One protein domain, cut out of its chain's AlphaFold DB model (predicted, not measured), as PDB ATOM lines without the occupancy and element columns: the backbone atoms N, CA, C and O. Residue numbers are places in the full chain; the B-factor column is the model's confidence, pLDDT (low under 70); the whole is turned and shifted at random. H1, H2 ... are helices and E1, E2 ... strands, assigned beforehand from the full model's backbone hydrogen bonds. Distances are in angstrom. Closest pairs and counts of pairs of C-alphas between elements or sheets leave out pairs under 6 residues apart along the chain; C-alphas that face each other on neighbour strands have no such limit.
ATOM      1  N   ASP A 407       0.334  -9.883 -35.641       89.38
ATOM      2  CA  ASP A 407       0.660 -10.875 -34.602       89.38
ATOM      3  C   ASP A 407       1.757 -11.873 -35.059       89.38
ATOM      4  O   ASP A 407       2.578 -12.294 -34.241       89.38
ATOM      5  N   GLU A 408       1.853 -12.173 -36.363       89.25
ATOM      6  CA  GLU A 408       2.937 -12.980 -36.967       89.25
ATOM      7  C   GLU A 408       4.210 -12.151 -37.262       89.25
ATOM      8  O   GLU A 408       5.333 -12.664 -37.233       89.25
ATOM      9  N   LYS A 409       4.057 -10.837 -37.473       87.50
ATOM     10  CA  LYS A 409       5.111  -9.857 -37.791       87.50
ATOM     11  C   LYS A 409       5.122  -8.704 -36.758       87.50
ATOM     12  O   LYS A 409       4.967  -7.537 -37.130       87.50
ATOM     13  N   PRO A 410       5.315  -8.972 -35.448       80.69
ATOM     14  CA  PRO A 410       4.979  -8.041 -34.354       80.69
ATOM     15  C   PRO A 410       5.984  -6.906 -34.121       80.69
ATOM     16  O   PRO A 410       5.969  -6.276 -33.061       80.69
ATOM     17  N   GLY A 411       6.885  -6.668 -35.076       80.81
ATOM     18  CA  GLY A 411       8.008  -5.753 -34.941       80.81
ATOM     19  C   GLY A 411       8.174  -4.832 -36.144       80.81
ATOM     20  O   GLY A 411       8.289  -5.271 -37.291       80.81
ATOM     21  N   SER A 412       8.285  -3.543 -35.853       89.06
ATOM     22  CA  SER A 412       8.894  -2.559 -36.739       89.06
ATOM     23  C   SER A 412      10.003  -1.828 -35.984       89.06
ATOM     24  O   SER A 412      10.347  -2.155 -34.845       89.06
ATOM     25  N   SER A 413      10.610  -0.844 -36.626       88.94
ATOM     26  CA  SER A 413      11.513   0.075 -35.961       88.94
ATOM     27  C   SER A 413      11.529   1.416 -36.670       88.94
ATOM     28  O   SER A 413      11.540   1.470 -37.899       88.94
ATOM     29  N   LEU A 414      11.544   2.477 -35.875       90.50
ATOM     30  CA  LEU A 414      11.602   3.856 -36.327       90.50
ATOM     31  C   LEU A 414      13.048   4.340 -36.256       90.50
ATOM     32  O   LEU A 414      13.661   4.308 -35.188       90.50
ATOM     33  N   THR A 415      13.589   4.776 -37.389       90.75
ATOM     34  CA  THR A 415      14.864   5.492 -37.467       90.75
ATOM     35  C   THR A 415      14.599   6.994 -37.535       90.75
ATOM     36  O   THR A 415      13.768   7.434 -38.328       90.75
ATOM     37  N   VAL A 416      15.329   7.780 -36.744       91.19
ATOM     38  CA  VAL A 416      15.351   9.254 -36.791       91.19
ATOM     39  C   VAL A 416      16.798   9.740 -36.827       91.19
ATOM     40  O   VAL A 416      17.703   9.024 -36.401       91.19
ATOM     41  N   ASN A 417      17.042  10.964 -37.284       91.88
ATOM     42  CA  ASN A 417      18.340  11.623 -37.141       91.88
ATOM     43  C   ASN A 417      18.175  12.908 -36.320       91.88
ATOM     44  O   ASN A 417      17.289  13.707 -36.614       91.88
ATOM     45  N   LEU A 418      19.003  13.089 -35.290       91.81
ATOM     46  CA  LEU A 418      18.947  14.233 -34.379       91.81
ATOM     47  C   LEU A 418      20.114  15.188 -34.643       91.81
ATOM     48  O   LEU A 418      21.273  14.768 -34.640       91.81
ATOM     49  N   GLU A 419      19.822  16.473 -34.841       90.19
ATOM     50  CA  GLU A 419      20.858  17.501 -35.048       90.19
ATOM     51  C   GLU A 419      21.618  17.845 -33.750       90.19
ATOM     52  O   GLU A 419      22.786  18.235 -33.797       90.19
ATOM     53  N   GLU A 420      20.991  17.663 -32.582       87.31
ATOM     54  CA  GLU A 420      21.593  17.922 -31.267       87.31
ATOM     55  C   GLU A 420      21.112  16.947 -30.176       87.31
ATOM     56  O   GLU A 420      20.521  15.910 -30.473       87.31
ATOM     57  N   SER A 421      21.455  17.218 -28.912       86.75
ATOM     58  CA  SER A 421      21.196  16.309 -27.790       86.75
ATOM     59  C   SER A 421      19.850  16.593 -27.130       86.75
ATOM     60  O   SER A 421      19.777  17.411 -26.215       86.75
ATOM     61  N   VAL A 422      18.809  15.880 -27.559       86.00
ATOM     62  CA  VAL A 422      17.439  16.005 -27.040       86.00
ATOM     63  C   VAL A 422      16.920  14.682 -26.479       86.00
ATOM     64  O   VAL A 422      17.316  13.599 -26.909       86.00
ATOM     65  N   THR A 423      15.992  14.768 -25.537       85.25
ATOM     66  CA  THR A 423      15.079  13.683 -25.182       85.25
ATOM     67  C   THR A 423      13.955  13.678 -26.211       85.25
ATOM     68  O   THR A 423      13.200  14.644 -26.317       85.25
ATOM     69  N   VAL A 424      13.851  12.599 -26.985       86.06
ATOM     70  CA  VAL A 424      12.710  12.385 -27.880       86.06
ATOM     71  C   VAL A 424      11.574  11.772 -27.068       86.06
ATOM     72  O   VAL A 424      11.745  10.726 -26.445       86.06
ATOM     73  N   THR A 425      10.413  12.414 -27.076       84.50
ATOM     74  CA  THR A 425       9.147  11.779 -26.703       84.50
ATOM     75  C   THR A 425       8.421  11.349 -27.969       84.50
ATOM     76  O   THR A 425       8.724  11.813 -29.067       84.50
ATOM     77  N   GLY A 426       7.428  10.482 -27.834       86.62
ATOM     78  CA  GLY A 426       6.520  10.233 -28.937       86.62
ATOM     79  C   GLY A 426       5.234   9.566 -28.494       86.62
ATOM     80  O   GLY A 426       5.146   9.019 -27.389       86.62
ATOM     81  N   ILE A 427       4.247   9.649 -29.373       88.75
ATOM     82  CA  ILE A 427       2.845   9.346 -29.115       88.75
ATOM     83  C   ILE A 427       2.299   8.520 -30.286       88.75
ATOM     84  O   ILE A 427       2.717   8.695 -31.429       88.75
ATOM     85  N   ILE A 428       1.398   7.589 -29.981       92.00
ATOM     86  CA  ILE A 428       0.664   6.778 -30.954       92.00
ATOM     87  C   ILE A 428      -0.745   7.357 -31.088       92.00
ATOM     88  O   ILE A 428      -1.473   7.400 -30.089       92.00
ATOM     89  N   VAL A 429      -1.121   7.755 -32.301       92.62
ATOM     90  CA  VAL A 429      -2.453   8.279 -32.644       92.62
ATOM     91  C   VAL A 429      -3.189   7.246 -33.493       92.62
ATOM     92  O   VAL A 429      -2.618   6.736 -34.455       92.62
ATOM     93  N   ASP A 430      -4.424   6.900 -33.119       94.19
ATOM     94  CA  ASP A 430      -5.315   6.040 -33.910       94.19
ATOM     95  C   ASP A 430      -6.106   6.895 -34.912       94.19
ATOM     96  O   ASP A 430      -7.002   7.645 -34.526       94.19
ATOM     97  N   GLU A 431      -5.775   6.793 -36.200       93.56
ATOM     98  CA  GLU A 431      -6.409   7.602 -37.255       93.56
ATOM     99  C   GLU A 431      -7.850   7.164 -37.563       93.56
ATOM    100  O   GLU A 431      -8.600   7.883 -38.225       93.56
ATOM    101  N   LEU A 432      -8.249   5.963 -37.124       91.38
ATOM    102  CA  LEU A 432      -9.582   5.414 -37.383       91.38
ATOM    103  C   LEU A 432     -10.548   5.615 -36.209       91.38
ATOM    104  O   LEU A 432     -11.763   5.531 -36.403       91.38
ATOM    105  N   ASP A 433     -10.029   5.909 -35.015       88.31
ATOM    106  CA  ASP A 433     -10.814   6.307 -33.848       88.31
ATOM    107  C   ASP A 433     -10.263   7.610 -33.233       88.31
ATOM    108  O   ASP A 433      -9.552   7.575 -32.225       88.31
ATOM    109  N   PRO A 434     -10.653   8.789 -33.760       82.94
ATOM    110  CA  PRO A 434     -10.296  10.081 -33.169       82.94
ATOM    111  C   PRO A 434     -10.945  10.324 -31.793       82.94
ATOM    112  O   PRO A 434     -10.716  11.367 -31.188       82.94
ATOM    113  N   THR A 435     -11.757   9.391 -31.275       84.88
ATOM    114  CA  THR A 435     -12.251   9.405 -29.887       84.88
ATOM    115  C   THR A 435     -11.474   8.469 -28.960       84.88
ATOM    116  O   THR A 435     -11.770   8.419 -27.765       84.88
ATOM    117  N   ALA A 436     -10.452   7.773 -29.467       82.88
ATOM    118  CA  ALA A 436      -9.595   6.913 -28.670       82.88
ATOM    119  C   ALA A 436      -8.708   7.702 -27.688       82.88
ATOM    120  O   ALA A 436      -8.601   8.932 -27.717       82.88
ATOM    121  N   GLY A 437      -8.052   6.957 -26.796       79.62
ATOM    122  CA  GLY A 437      -7.210   7.519 -25.745       79.62
ATOM    123  C   GLY A 437      -7.995   8.004 -24.523       79.62
ATOM    124  O   GLY A 437      -9.203   7.818 -24.403       79.62
ATOM    125  N   ASN A 438      -7.288   8.621 -23.574       75.62
ATOM    126  CA  ASN A 438      -7.903   9.184 -22.362       75.62
ATOM    127  C   ASN A 438      -8.389  10.632 -22.545       75.62
ATOM    128  O   ASN A 438      -9.067  11.163 -21.662       75.62
ATOM    129  N   LEU A 439      -8.012  11.282 -23.649       77.38
ATOM    130  CA  LEU A 439      -8.332  12.679 -23.948       77.38
ATOM    131  C   LEU A 439      -9.444  12.817 -25.010       77.38
ATOM    132  O   LEU A 439     -10.088  13.865 -25.056       77.38
ATOM    133  N   ASN A 440      -9.794  11.728 -25.713       80.12
ATOM    134  CA  ASN A 440     -10.771  11.666 -26.816       80.12
ATOM    135  C   ASN A 440     -10.306  12.473 -28.045       80.12
ATOM    136  O   ASN A 440     -11.037  13.308 -28.576       80.12
ATOM    137  N   ASP A 441      -9.053  12.235 -28.425       81.12
ATOM    138  CA  ASP A 441      -8.266  12.929 -29.450       81.12
ATOM    139  C   ASP A 441      -7.436  11.947 -30.309       81.12
ATOM    140  O   ASP A 441      -6.461  12.337 -30.947       81.12
ATOM    141  N   GLY A 442      -7.765  10.650 -30.264       85.62
ATOM    142  CA  GLY A 442      -7.025   9.568 -30.921       85.62
ATOM    143  C   GLY A 442      -5.729   9.147 -30.209       85.62
ATOM    144  O   GLY A 442      -5.171   8.096 -30.527       85.62
ATOM    145  N   THR A 443      -5.244   9.907 -29.221       89.19
ATOM    146  CA  THR A 443      -3.919   9.710 -28.614       89.19
ATOM    147  C   THR A 443      -3.917   8.586 -27.561       89.19
ATOM    148  O   THR A 443      -4.299   8.744 -26.395       89.19
ATOM    149  N   LEU A 444      -3.425   7.407 -27.958       89.12
ATOM    150  CA  LEU A 444      -3.435   6.187 -27.140       89.12
ATOM    151  C   LEU A 444      -2.408   6.201 -25.995       89.12
ATOM    152  O   LEU A 444      -2.713   5.798 -24.867       89.12
ATOM    153  N   GLY A 445      -1.172   6.613 -26.282       88.38
ATOM    154  CA  GLY A 445      -0.035   6.466 -25.367       88.38
ATOM    155  C   GLY A 445       1.308   6.398 -26.095       88.38
ATOM    156  O   GLY A 445       1.434   6.918 -27.198       88.38
ATOM    157  N   SER A 446       2.308   5.751 -25.492       87.88
ATOM    158  CA  SER A 446       3.685   5.672 -26.016       87.88
ATOM    159  C   SER A 446       4.284   4.261 -25.920       87.88
ATOM    160  O   SER A 446       3.795   3.408 -25.172       87.88
ATOM    161  N   TRP A 447       5.356   3.967 -26.669       84.19
ATOM    162  CA  TRP A 447       6.004   2.651 -26.589       84.19
ATOM    163  C   TRP A 447       6.824   2.462 -25.298       84.19
ATOM    164  O   TRP A 447       7.501   3.390 -24.858       84.19
ATOM    165  N   PRO A 448       6.845   1.255 -24.690       69.31
ATOM    166  CA  PRO A 448       7.494   1.041 -23.388       69.31
ATOM    167  C   PRO A 448       9.009   1.294 -23.393       69.31
ATOM    168  O   PRO A 448       9.576   1.728 -22.388       69.31
ATOM    169  N   GLU A 449       9.673   1.041 -24.524       66.50
ATOM    170  CA  GLU A 449      11.118   1.247 -24.692       66.50
ATOM    171  C   GLU A 449      11.512   2.736 -24.684       66.50
ATOM    172  O   GLU A 449      12.661   3.061 -24.393       66.50
ATOM    173  N   TRP A 450      10.562   3.656 -24.894       68.06
ATOM    174  CA  TRP A 450      10.788   5.110 -24.839       68.06
ATOM    175  C   TRP A 450      10.925   5.667 -23.414       68.06
ATOM    176  O   TRP A 450      11.189   6.849 -23.221       68.06
ATOM    177  N   SER A 451      10.849   4.802 -22.398       56.62
ATOM    178  CA  SER A 451      11.179   5.133 -21.006       56.62
ATOM    179  C   SER A 451      12.690   5.273 -20.718       56.62
ATOM    180  O   SER A 451      13.066   5.483 -19.564       56.62
ATOM    181  N   GLN A 452      13.572   5.142 -21.723       53.75
ATOM    182  CA  GLN A 452      15.036   5.108 -21.549       53.75
ATOM    183  C   GLN A 452      15.806   5.961 -22.579       53.75
ATOM    184  O   GLN A 452      16.562   5.421 -23.388       53.75
ATOM    185  N   PHE A 453      15.687   7.293 -22.519       60.62
ATOM    186  CA  PHE A 453      16.443   8.196 -23.403       60.62
ATOM    187  C   PHE A 453      17.388   9.161 -22.682       60.62
ATOM    188  O   PHE A 453      17.015   9.844 -21.732       60.62
ATOM    189  N   PRO A 454      18.638   9.201 -23.169       58.38
ATOM    190  CA  PRO A 454      19.319  10.453 -23.486       58.38
ATOM    191  C   PRO A 454      19.949  10.363 -24.892       58.38
ATOM    192  O   PRO A 454      20.979   9.710 -25.081       58.38
ATOM    193  N   SER A 455      19.341  11.000 -25.896       65.19
ATOM    194  CA  SER A 455      19.737  10.856 -27.307       65.19
ATOM    195  C   SER A 455      20.525  12.067 -27.826       65.19
ATOM    196  O   SER A 455      19.970  13.093 -28.203       65.19
ATOM    197  N   GLY A 456      21.857  11.925 -27.847       78.19
ATOM    198  CA  GLY A 456      22.795  12.884 -28.456       78.19
ATOM    199  C   GLY A 456      22.657  12.999 -29.988       78.19
ATOM    200  O   GLY A 456      21.938  12.205 -30.582       78.19
ATOM    201  N   PRO A 457      23.381  13.906 -30.667       87.62
ATOM    202  CA  PRO A 457      23.267  14.064 -32.120       87.62
ATOM    203  C   PRO A 457      23.656  12.804 -32.912       87.62
ATOM    204  O   PRO A 457      24.643  12.133 -32.588       87.62
ATOM    205  N   GLY A 458      22.922  12.529 -33.995       89.75
ATOM    206  CA  GLY A 458      23.146  11.418 -34.925       89.75
ATOM    207  C   GLY A 458      21.903  10.571 -35.221       89.75
ATOM    208  O   GLY A 458      20.794  10.877 -34.788       89.75
ATOM    209  N   GLU A 459      22.104   9.486 -35.975       91.38
ATOM    210  CA  GLU A 459      21.061   8.506 -36.300       91.38
ATOM    211  C   GLU A 459      20.732   7.636 -35.076       91.38
ATOM    212  O   GLU A 459      21.607   6.956 -34.533       91.38
ATOM    213  N   HIS A 460      19.460   7.634 -34.672       88.06
ATOM    214  CA  HIS A 460      18.903   6.782 -33.621       88.06
ATOM    215  C   HIS A 460      17.852   5.849 -34.189       88.06
ATOM    216  O   HIS A 460      17.218   6.134 -35.204       88.06
ATOM    217  N   LYS A 461      17.662   4.724 -33.505       87.88
ATOM    218  CA  LYS A 461      16.741   3.683 -33.926       87.88
ATOM    219  C   LYS A 461      16.005   3.098 -32.730       87.88
ATOM    220  O   LYS A 461      16.639   2.613 -31.795       87.88
ATOM    221  N   PHE A 462      14.680   3.102 -32.799       85.62
ATOM    222  CA  PHE A 462      13.788   2.640 -31.741       85.62
ATOM    223  C   PHE A 462      12.983   1.426 -32.207       85.62
ATOM    224  O   PHE A 462      12.577   1.370 -33.369       85.62
ATOM    225  N   SER A 463      12.731   0.460 -31.324       86.56
ATOM    226  CA  SER A 463      11.833  -0.661 -31.625       86.56
ATOM    227  C   SER A 463      10.377  -0.204 -31.538       86.56
ATOM    228  O   SER A 463       9.997   0.499 -30.604       86.56
ATOM    229  N   ILE A 464       9.555  -0.645 -32.486       88.19
ATOM    230  CA  ILE A 464       8.097  -0.505 -32.454       88.19
ATOM    231  C   ILE A 464       7.506  -1.907 -32.334       88.19
ATOM    232  O   ILE A 464       7.926  -2.824 -33.042       88.19
ATOM    233  N   SER A 465       6.539  -2.077 -31.435       88.56
ATOM    234  CA  SER A 465       5.879  -3.363 -31.196       88.56
ATOM    235  C   SER A 465       4.367  -3.209 -31.113       88.56
ATOM    236  O   SER A 465       3.856  -2.112 -30.897       88.56
ATOM    237  N   LEU A 466       3.648  -4.325 -31.191       90.44
ATOM    238  CA  LEU A 466       2.203  -4.351 -30.975       90.44
ATOM    239  C   LEU A 466       1.737  -3.905 -29.578       90.44
ATOM    240  O   LEU A 466       0.534  -3.720 -29.419       90.44
ATOM    241  N   ALA A 467       2.617  -3.785 -28.576       90.44
ATOM    242  CA  ALA A 467       2.260  -3.410 -27.204       90.44
ATOM    243  C   ALA A 467       2.675  -1.969 -26.871       90.44
ATOM    244  O   ALA A 467       3.814  -1.573 -27.136       90.44
ATOM    245  N   TYR A 468       1.779  -1.213 -26.231       89.81
ATOM    246  CA  TYR A 468       1.991   0.192 -25.863       89.81
ATOM    247  C   TYR A 468       1.683   0.464 -24.383       89.81
ATOM    248  O   TYR A 468       1.072  -0.351 -23.693       89.81
ATOM    249  N   THR A 469       2.126   1.619 -23.889       88.94
ATOM    250  CA  THR A 469       1.884   2.118 -22.530       88.94
ATOM    251  C   THR A 469       0.848   3.242 -22.590       88.94
ATOM    252  O   THR A 469       1.169   4.315 -23.104       88.94
ATOM    253  N   PRO A 470      -0.383   3.040 -22.085       86.88
ATOM    254  CA  PRO A 470      -1.388   4.098 -22.031       86.88
ATOM    255  C   PRO A 470      -0.988   5.253 -21.115       86.88
ATOM    256  O   PRO A 470      -0.233   5.084 -20.150       86.88
ATOM    257  N   TRP A 471      -1.590   6.418 -21.337       75.19
ATOM    258  CA  TRP A 471      -1.523   7.518 -20.377       75.19
ATOM    259  C   TRP A 471      -2.053   7.088 -18.998       75.19
ATOM    260  O   TRP A 471      -3.052   6.379 -18.889       75.19
ATOM    261  N   HIS A 472      -1.366   7.513 -17.933       70.25
ATOM    262  CA  HIS A 472      -1.657   7.149 -16.534       70.25
ATOM    263  C   HIS A 472      -1.635   5.635 -16.220       70.25
ATOM    264  O   HIS A 472      -2.336   5.165 -15.322       70.25
ATOM    265  N   TRP A 473      -0.798   4.862 -16.923       71.50
ATOM    266  CA  TRP A 473      -0.610   3.432 -16.671       71.50
ATOM    267  C   TRP A 473      -0.080   3.117 -15.259       71.50
ATOM    268  O   TRP A 473       1.092   3.322 -14.946       71.50
ATOM    269  N   ASN A 474      -0.936   2.531 -14.417       60.06
ATOM    270  CA  ASN A 474      -0.645   2.199 -13.015       60.06
ATOM    271  C   ASN A 474      -0.188   0.733 -12.803       60.06
ATOM    272  O   ASN A 474      -0.438   0.153 -11.746       60.06
ATOM    273  N   SER A 475       0.512   0.151 -13.788       67.06
ATOM    274  CA  SER A 475       0.951  -1.261 -13.899       67.06
ATOM    275  C   SER A 475      -0.121  -2.295 -14.290       67.06
ATOM    276  O   SER A 475      -1.314  -2.113 -14.064       67.06
ATOM    277  N   GLY A 476       0.330  -3.400 -14.901       78.38
ATOM    278  CA  GLY A 476      -0.503  -4.488 -15.426       78.38
ATOM    279  C   GLY A 476       0.187  -5.236 -16.576       78.38
ATOM    280  O   GLY A 476       1.401  -5.116 -16.754       78.38
ATOM    281  N   ILE A 477      -0.588  -5.959 -17.391       82.75
ATOM    282  CA  ILE A 477      -0.159  -6.415 -18.729       82.75
ATOM    283  C   ILE A 477      -0.461  -5.287 -19.718       82.75
ATOM    284  O   ILE A 477      -1.597  -4.822 -19.761       82.75
ATOM    285  N   LEU A 478       0.535  -4.850 -20.491       87.50
ATOM    286  CA  LEU A 478       0.371  -3.777 -21.477       87.50
ATOM    287  C   LEU A 478      -0.684  -4.150 -22.539       87.50
ATOM    288  O   LEU A 478      -0.658  -5.285 -23.026       87.50
ATOM    289  N   PRO A 479      -1.589  -3.230 -22.923       89.00
ATOM    290  CA  PRO A 479      -2.510  -3.463 -24.026       89.00
ATOM    291  C   PRO A 479      -1.770  -3.583 -25.361       89.00
ATOM    292  O   PRO A 479      -0.692  -3.017 -25.561       89.00
ATOM    293  N   SER A 480      -2.392  -4.309 -26.289       90.69
ATOM    294  CA  SER A 480      -1.973  -4.336 -27.687       90.69
ATOM    295  C   SER A 480      -2.786  -3.336 -28.509       90.69
ATOM    296  O   SER A 480      -3.956  -3.111 -28.203       90.69
ATOM    297  N   LEU A 481      -2.174  -2.762 -29.546       92.12
ATOM    298  CA  LEU A 481      -2.860  -1.959 -30.560       92.12
ATOM    299  C   LEU A 481      -3.964  -2.776 -31.259       92.12
ATOM    300  O   LEU A 481      -3.833  -3.995 -31.445       92.12
ATOM    301  N   SER A 482      -5.047  -2.095 -31.633       92.50
ATOM    302  CA  SER A 482      -6.146  -2.654 -32.426       92.50
ATOM    303  C   SER A 482      -5.716  -2.872 -33.881       92.50
ATOM    304  O   SER A 482      -4.612  -2.506 -34.267       92.50
ATOM    305  N   GLU A 483      -6.568  -3.496 -34.697       93.88
ATOM    306  CA  GLU A 483      -6.388  -3.456 -36.153       93.88
ATOM    307  C   GLU A 483      -6.789  -2.067 -36.675       93.88
ATOM    308  O   GLU A 483      -7.921  -1.645 -36.447       93.88
ATOM    309  N   GLY A 484      -5.873  -1.365 -37.351       95.06
ATOM    310  CA  GLY A 484      -6.074   0.030 -37.752       95.06
ATOM    311  C   GLY A 484      -4.858   0.693 -38.404       95.06
ATOM    312  O   GLY A 484      -3.845   0.040 -38.676       95.06
ATOM    313  N   ILE A 485      -4.980   2.000 -38.649       95.62
ATOM    314  CA  ILE A 485      -3.938   2.872 -39.209       95.62
ATOM    315  C   ILE A 485      -3.499   3.847 -38.112       95.62
ATOM    316  O   ILE A 485      -4.345   4.448 -37.455       95.62
ATOM    317  N   TYR A 486      -2.190   4.004 -37.930       94.56
ATOM    318  CA  TYR A 486      -1.612   4.785 -36.839       94.56
ATOM    319  C   TYR A 486      -0.574   5.794 -37.332       94.56
ATOM    320  O   TYR A 486       0.319   5.433 -38.108       94.56
ATOM    321  N   THR A 487      -0.631   7.017 -36.804       93.94
ATOM    322  CA  THR A 487       0.480   7.977 -36.873       93.94
ATOM    323  C   THR A 487       1.356   7.847 -35.635       93.94
ATOM    324  O   THR A 487       0.890   7.578 -34.523       93.94
ATOM    325  N   VAL A 488       2.658   8.046 -35.830       92.44
ATOM    326  CA  VAL A 488       3.628   8.210 -34.750       92.44
ATOM    327  C   VAL A 488       4.066   9.666 -34.703       92.44
ATOM    328  O   VAL A 488       4.839  10.116 -35.548       92.44
ATOM    329  N   GLU A 489       3.594  10.397 -33.700       92.38
ATOM    330  CA  GLU A 489       4.055  11.753 -33.412       92.38
ATOM    331  C   GLU A 489       5.333  11.724 -32.570       92.38
ATOM    332  O   GLU A 489       5.461  10.918 -31.645       92.38
ATOM    333  N   LEU A 490       6.272  12.631 -32.850       91.00
ATOM    334  CA  LEU A 490       7.530  12.769 -32.113       91.00
ATOM    335  C   LEU A 490       7.696  14.180 -31.545       91.00
ATOM    336  O   LEU A 490       7.785  15.149 -32.296       91.00
ATOM    337  N   GLY A 491       7.802  14.289 -30.223       89.19
ATOM    338  CA  GLY A 491       8.163  15.524 -29.529       89.19
ATOM    339  C   GLY A 491       9.652  15.565 -29.180       89.19
ATOM    340  O   GLY A 491      10.319  14.532 -29.092       89.19
ATOM    341  N   ALA A 492      10.182  16.764 -28.942       87.69
ATOM    342  CA  ALA A 492      11.548  16.959 -28.461       87.69
ATOM    343  C   ALA A 492      11.567  17.835 -27.201       87.69
ATOM    344  O   ALA A 492      10.856  18.838 -27.108       87.69
ATOM    345  N   THR A 493      12.414  17.479 -26.237       84.12
ATOM    346  CA  THR A 493      12.696  18.285 -25.042       84.12
ATOM    347  C   THR A 493      14.173  18.194 -24.650       84.12
ATOM    348  O   THR A 493      14.874  17.240 -24.980       84.12
ATOM    349  N   THR A 494      14.665  19.185 -23.917       79.06
ATOM    350  CA  THR A 494      15.870  19.102 -23.079       79.06
ATOM    351  C   THR A 494      15.497  19.510 -21.653       79.06
ATOM    352  O   THR A 494      14.363  19.917 -21.399       79.06
ATOM    353  N   ASP A 495      16.455  19.461 -20.725       68.19
ATOM    354  CA  ASP A 495      16.281  20.000 -19.366       68.19
ATOM    355  C   ASP A 495      16.012  21.528 -19.351       68.19
ATOM    356  O   ASP A 495      15.591  22.068 -18.331       68.19
ATOM    357  N   GLU A 496      16.255  22.226 -20.469       63.31
ATOM    358  CA  GLU A 496      16.213  23.695 -20.591       63.31
ATOM    359  C   GLU A 496      15.232  24.202 -21.669       63.31
ATOM    360  O   GLU A 496      14.894  25.383 -21.668       63.31
ATOM    361  N   VAL A 497      14.782  23.350 -22.603       69.69
ATOM    362  CA  VAL A 497      13.938  23.726 -23.754       69.69
ATOM    363  C   VAL A 497      12.896  22.646 -24.046       69.69
ATOM    364  O   VAL A 497      13.239  21.519 -24.393       69.69
ATOM    365  N   SER A 498      11.609  22.999 -23.995       77.12
ATOM    366  CA  SER A 498      10.553  22.224 -24.667       77.12
ATOM    367  C   SER A 498      10.377  22.749 -26.088       77.12
ATOM    368  O   SER A 498      10.265  23.961 -26.263       77.12
ATOM    369  N   TYR A 499      10.361  21.864 -27.083       83.69
ATOM    370  CA  TYR A 499      10.161  22.244 -28.482       83.69
ATOM    371  C   TYR A 499       8.660  22.340 -28.796       83.69
ATOM    372  O   TYR A 499       7.851  21.638 -28.187       83.69
ATOM    373  N   THR A 500       8.279  23.215 -29.726       81.69
ATOM    374  CA  THR A 500       6.895  23.339 -30.215       81.69
ATOM    375  C   THR A 500       6.584  22.341 -31.325       81.69
ATOM    376  O   THR A 500       7.476  21.904 -32.054       81.69
ATOM    377  N   GLY A 501       5.306  21.974 -31.443       85.31
ATOM    378  CA  GLY A 501       4.836  20.996 -32.422       85.31
ATOM    379  C   GLY A 501       5.408  19.589 -32.214       85.31
ATOM    380  O   GLY A 501       6.115  19.298 -31.246       85.31
ATOM    381  N   THR A 502       5.098  18.713 -33.159       89.50
ATOM    382  CA  THR A 502       5.611  17.346 -33.244       89.50
ATOM    383  C   THR A 502       6.151  17.081 -34.650       89.50
ATOM    384  O   THR A 502       6.045  17.914 -35.555       89.50
ATOM    385  N   VAL A 503       6.830  15.949 -34.831       91.62
ATOM    386  CA  VAL A 503       7.235  15.446 -36.147       91.62
ATOM    387  C   VAL A 503       6.576  14.096 -36.365       91.62
ATOM    388  O   VAL A 503       6.915  13.120 -35.700       91.62
ATOM    389  N   GLU A 504       5.625  14.058 -37.287       92.62
ATOM    390  CA  GLU A 504       4.828  12.877 -37.610       92.62
ATOM    391  C   GLU A 504       5.593  11.879 -38.494       92.62
ATOM    392  O   GLU A 504       6.470  12.235 -39.289       92.62
ATOM    393  N   THR A 505       5.232  10.601 -38.385       92.12
ATOM    394  CA  THR A 505       5.601   9.564 -39.350       92.12
ATOM    395  C   THR A 505       4.551   8.457 -39.396       92.12
ATOM    396  O   THR A 505       4.086   7.968 -38.367       92.12
ATOM    397  N   GLY A 506       4.177   8.065 -40.610       90.12
ATOM    398  CA  GLY A 506       3.154   7.068 -40.897       90.12
ATOM    399  C   GLY A 506       2.948   6.922 -42.414       90.12
ATOM    400  O   GLY A 506       3.714   7.515 -43.185       90.12
ATOM    401  N   PRO A 507       1.944   6.143 -42.850       94.62
ATOM    402  CA  PRO A 507       1.095   5.293 -42.013       94.62
ATOM    403  C   PRO A 507       1.866   4.126 -41.375       94.62
ATOM    404  O   PRO A 507       2.735   3.516 -42.000       94.62
ATOM    405  N   LEU A 508       1.518   3.788 -40.131       95.12
ATOM    406  CA  LEU A 508       1.828   2.501 -39.506       95.12
ATOM    407  C   LEU A 508       0.547   1.662 -39.469       95.12
ATOM    408  O   LEU A 508      -0.381   1.956 -38.721       95.12
ATOM    409  N   PHE A 509       0.498   0.593 -40.252       95.56
ATOM    410  CA  PHE A 509      -0.629  -0.333 -40.269       95.56
ATOM    411  C   PHE A 509      -0.456  -1.411 -39.201       95.56
ATOM    412  O   PHE A 509       0.569  -2.099 -39.160       95.56
ATOM    413  N   VAL A 510      -1.490  -1.630 -38.392       95.44
ATOM    414  CA  VAL A 510      -1.613  -2.830 -37.560       95.44
ATOM    415  C   VAL A 510      -2.633  -3.746 -38.220       95.44
ATOM    416  O   VAL A 510      -3.830  -3.485 -38.159       95.44
ATOM    417  N   LYS A 511      -2.167  -4.822 -38.856       93.88
ATOM    418  CA  LYS A 511      -3.010  -5.806 -39.551       93.88
ATOM    419  C   LYS A 511      -3.058  -7.099 -38.742       93.88
ATOM    420  O   LYS A 511      -2.003  -7.629 -38.411       93.88
ATOM    421  N   LYS A 512      -4.251  -7.608 -38.433       92.19
ATOM    422  CA  LYS A 512      -4.488  -8.824 -37.629       92.19
ATOM    423  C   LYS A 512      -5.531  -9.771 -38.231       92.19
ATOM    424  O   LYS A 512      -5.540 -10.959 -37.915       92.19
TER     425      LYS A 512
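Overview. This is residues 407 to 512 of the 938 residues of the protein "LPXTG-motif cell wall-anchored protein" of Gracilibacillus halotolerans (UniProt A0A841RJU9). Picture a small, lopsided sandwich: a strongly twisted four-stranded sheet, E3 E2 E5 E6, with a narrow two-stranded ribbon, E1 and E4, over part of one of its faces. The two layers are only partly face to face, and a long loop, residues 466 to 483, leads from the ribbon to the sheet and is tied on its way to E3 by a short pairing. The printed part has 106 residues, with six named strands and one named helix in the order E1 E2 E3 H1 E4 E5 E6; both sheets are antiparallel and the class is mostly strand, though under half of the residues are in named elements. The whole is compact and rounded, with a radius of gyration of the C-alphas of 13.9 A and spans of 38 by 29 by 26 A.

Along the chain. Find C-alpha 411 at (8.008, -5.753, -34.941); from there E1 runs through residues 411 to 418 for 22.8 A. E2, residues 423 to 430, covers 23.5 A, and E3 is residues 443 to 446. H1 is residues 448 to 451. E4, residues 458 to 465, begins at C-alpha 458 at (23.146, 11.418, -34.925) and covers 23.0 A. E5, residues 484 to 493, is the longest strand at 29.1 A. E6, residues 503 to 510, ends at C-alpha 510 at (-1.613, -2.830, -37.560), 20.4 A from its start, and bends by 51 degrees at residue 507.

Arrangement. Start with the inner strands E2 and E5, antiparallel at 157 degrees, where N 425 and O 491 are 2.9 A apart, within hydrogen-bond range. Beside E5 look for the edge strand E6, in a hairpin with it: N 486 and O 508 are 2.8 A apart. At the other edge E3 forms a hairpin with E2, with N 444 and O 428 2.9 A apart. Residues 445 to 446 of E3 also pair, antiparallel, with residues 469 to 470. H1 only grazes this sheet, with its residues 450 to 451; it is too short for any O i to N i+4 pair, and its one O i to N i+3 pair is within range. Its closest C-alphas to E4 are those of Glu 449 and Ser 463, 7.2 A apart. In the second sheet E1 and E4 are antiparallel at 157 degrees, with N 414 and O 462 2.9 A apart. E1 is apart from E5 and E6, and E4 from E2.

Size, cuts and confidence. The two C-alphas farthest apart, those of Glu 408 and Glu 496, are 42.3 A apart. The printed part has no cut, and its long links are E2 to E3 and E4 to E5. Look for pLDDT under 70 at residues 448 to 455, 474 to 475 and 495 to 497; the mean of the printed part is 84.7.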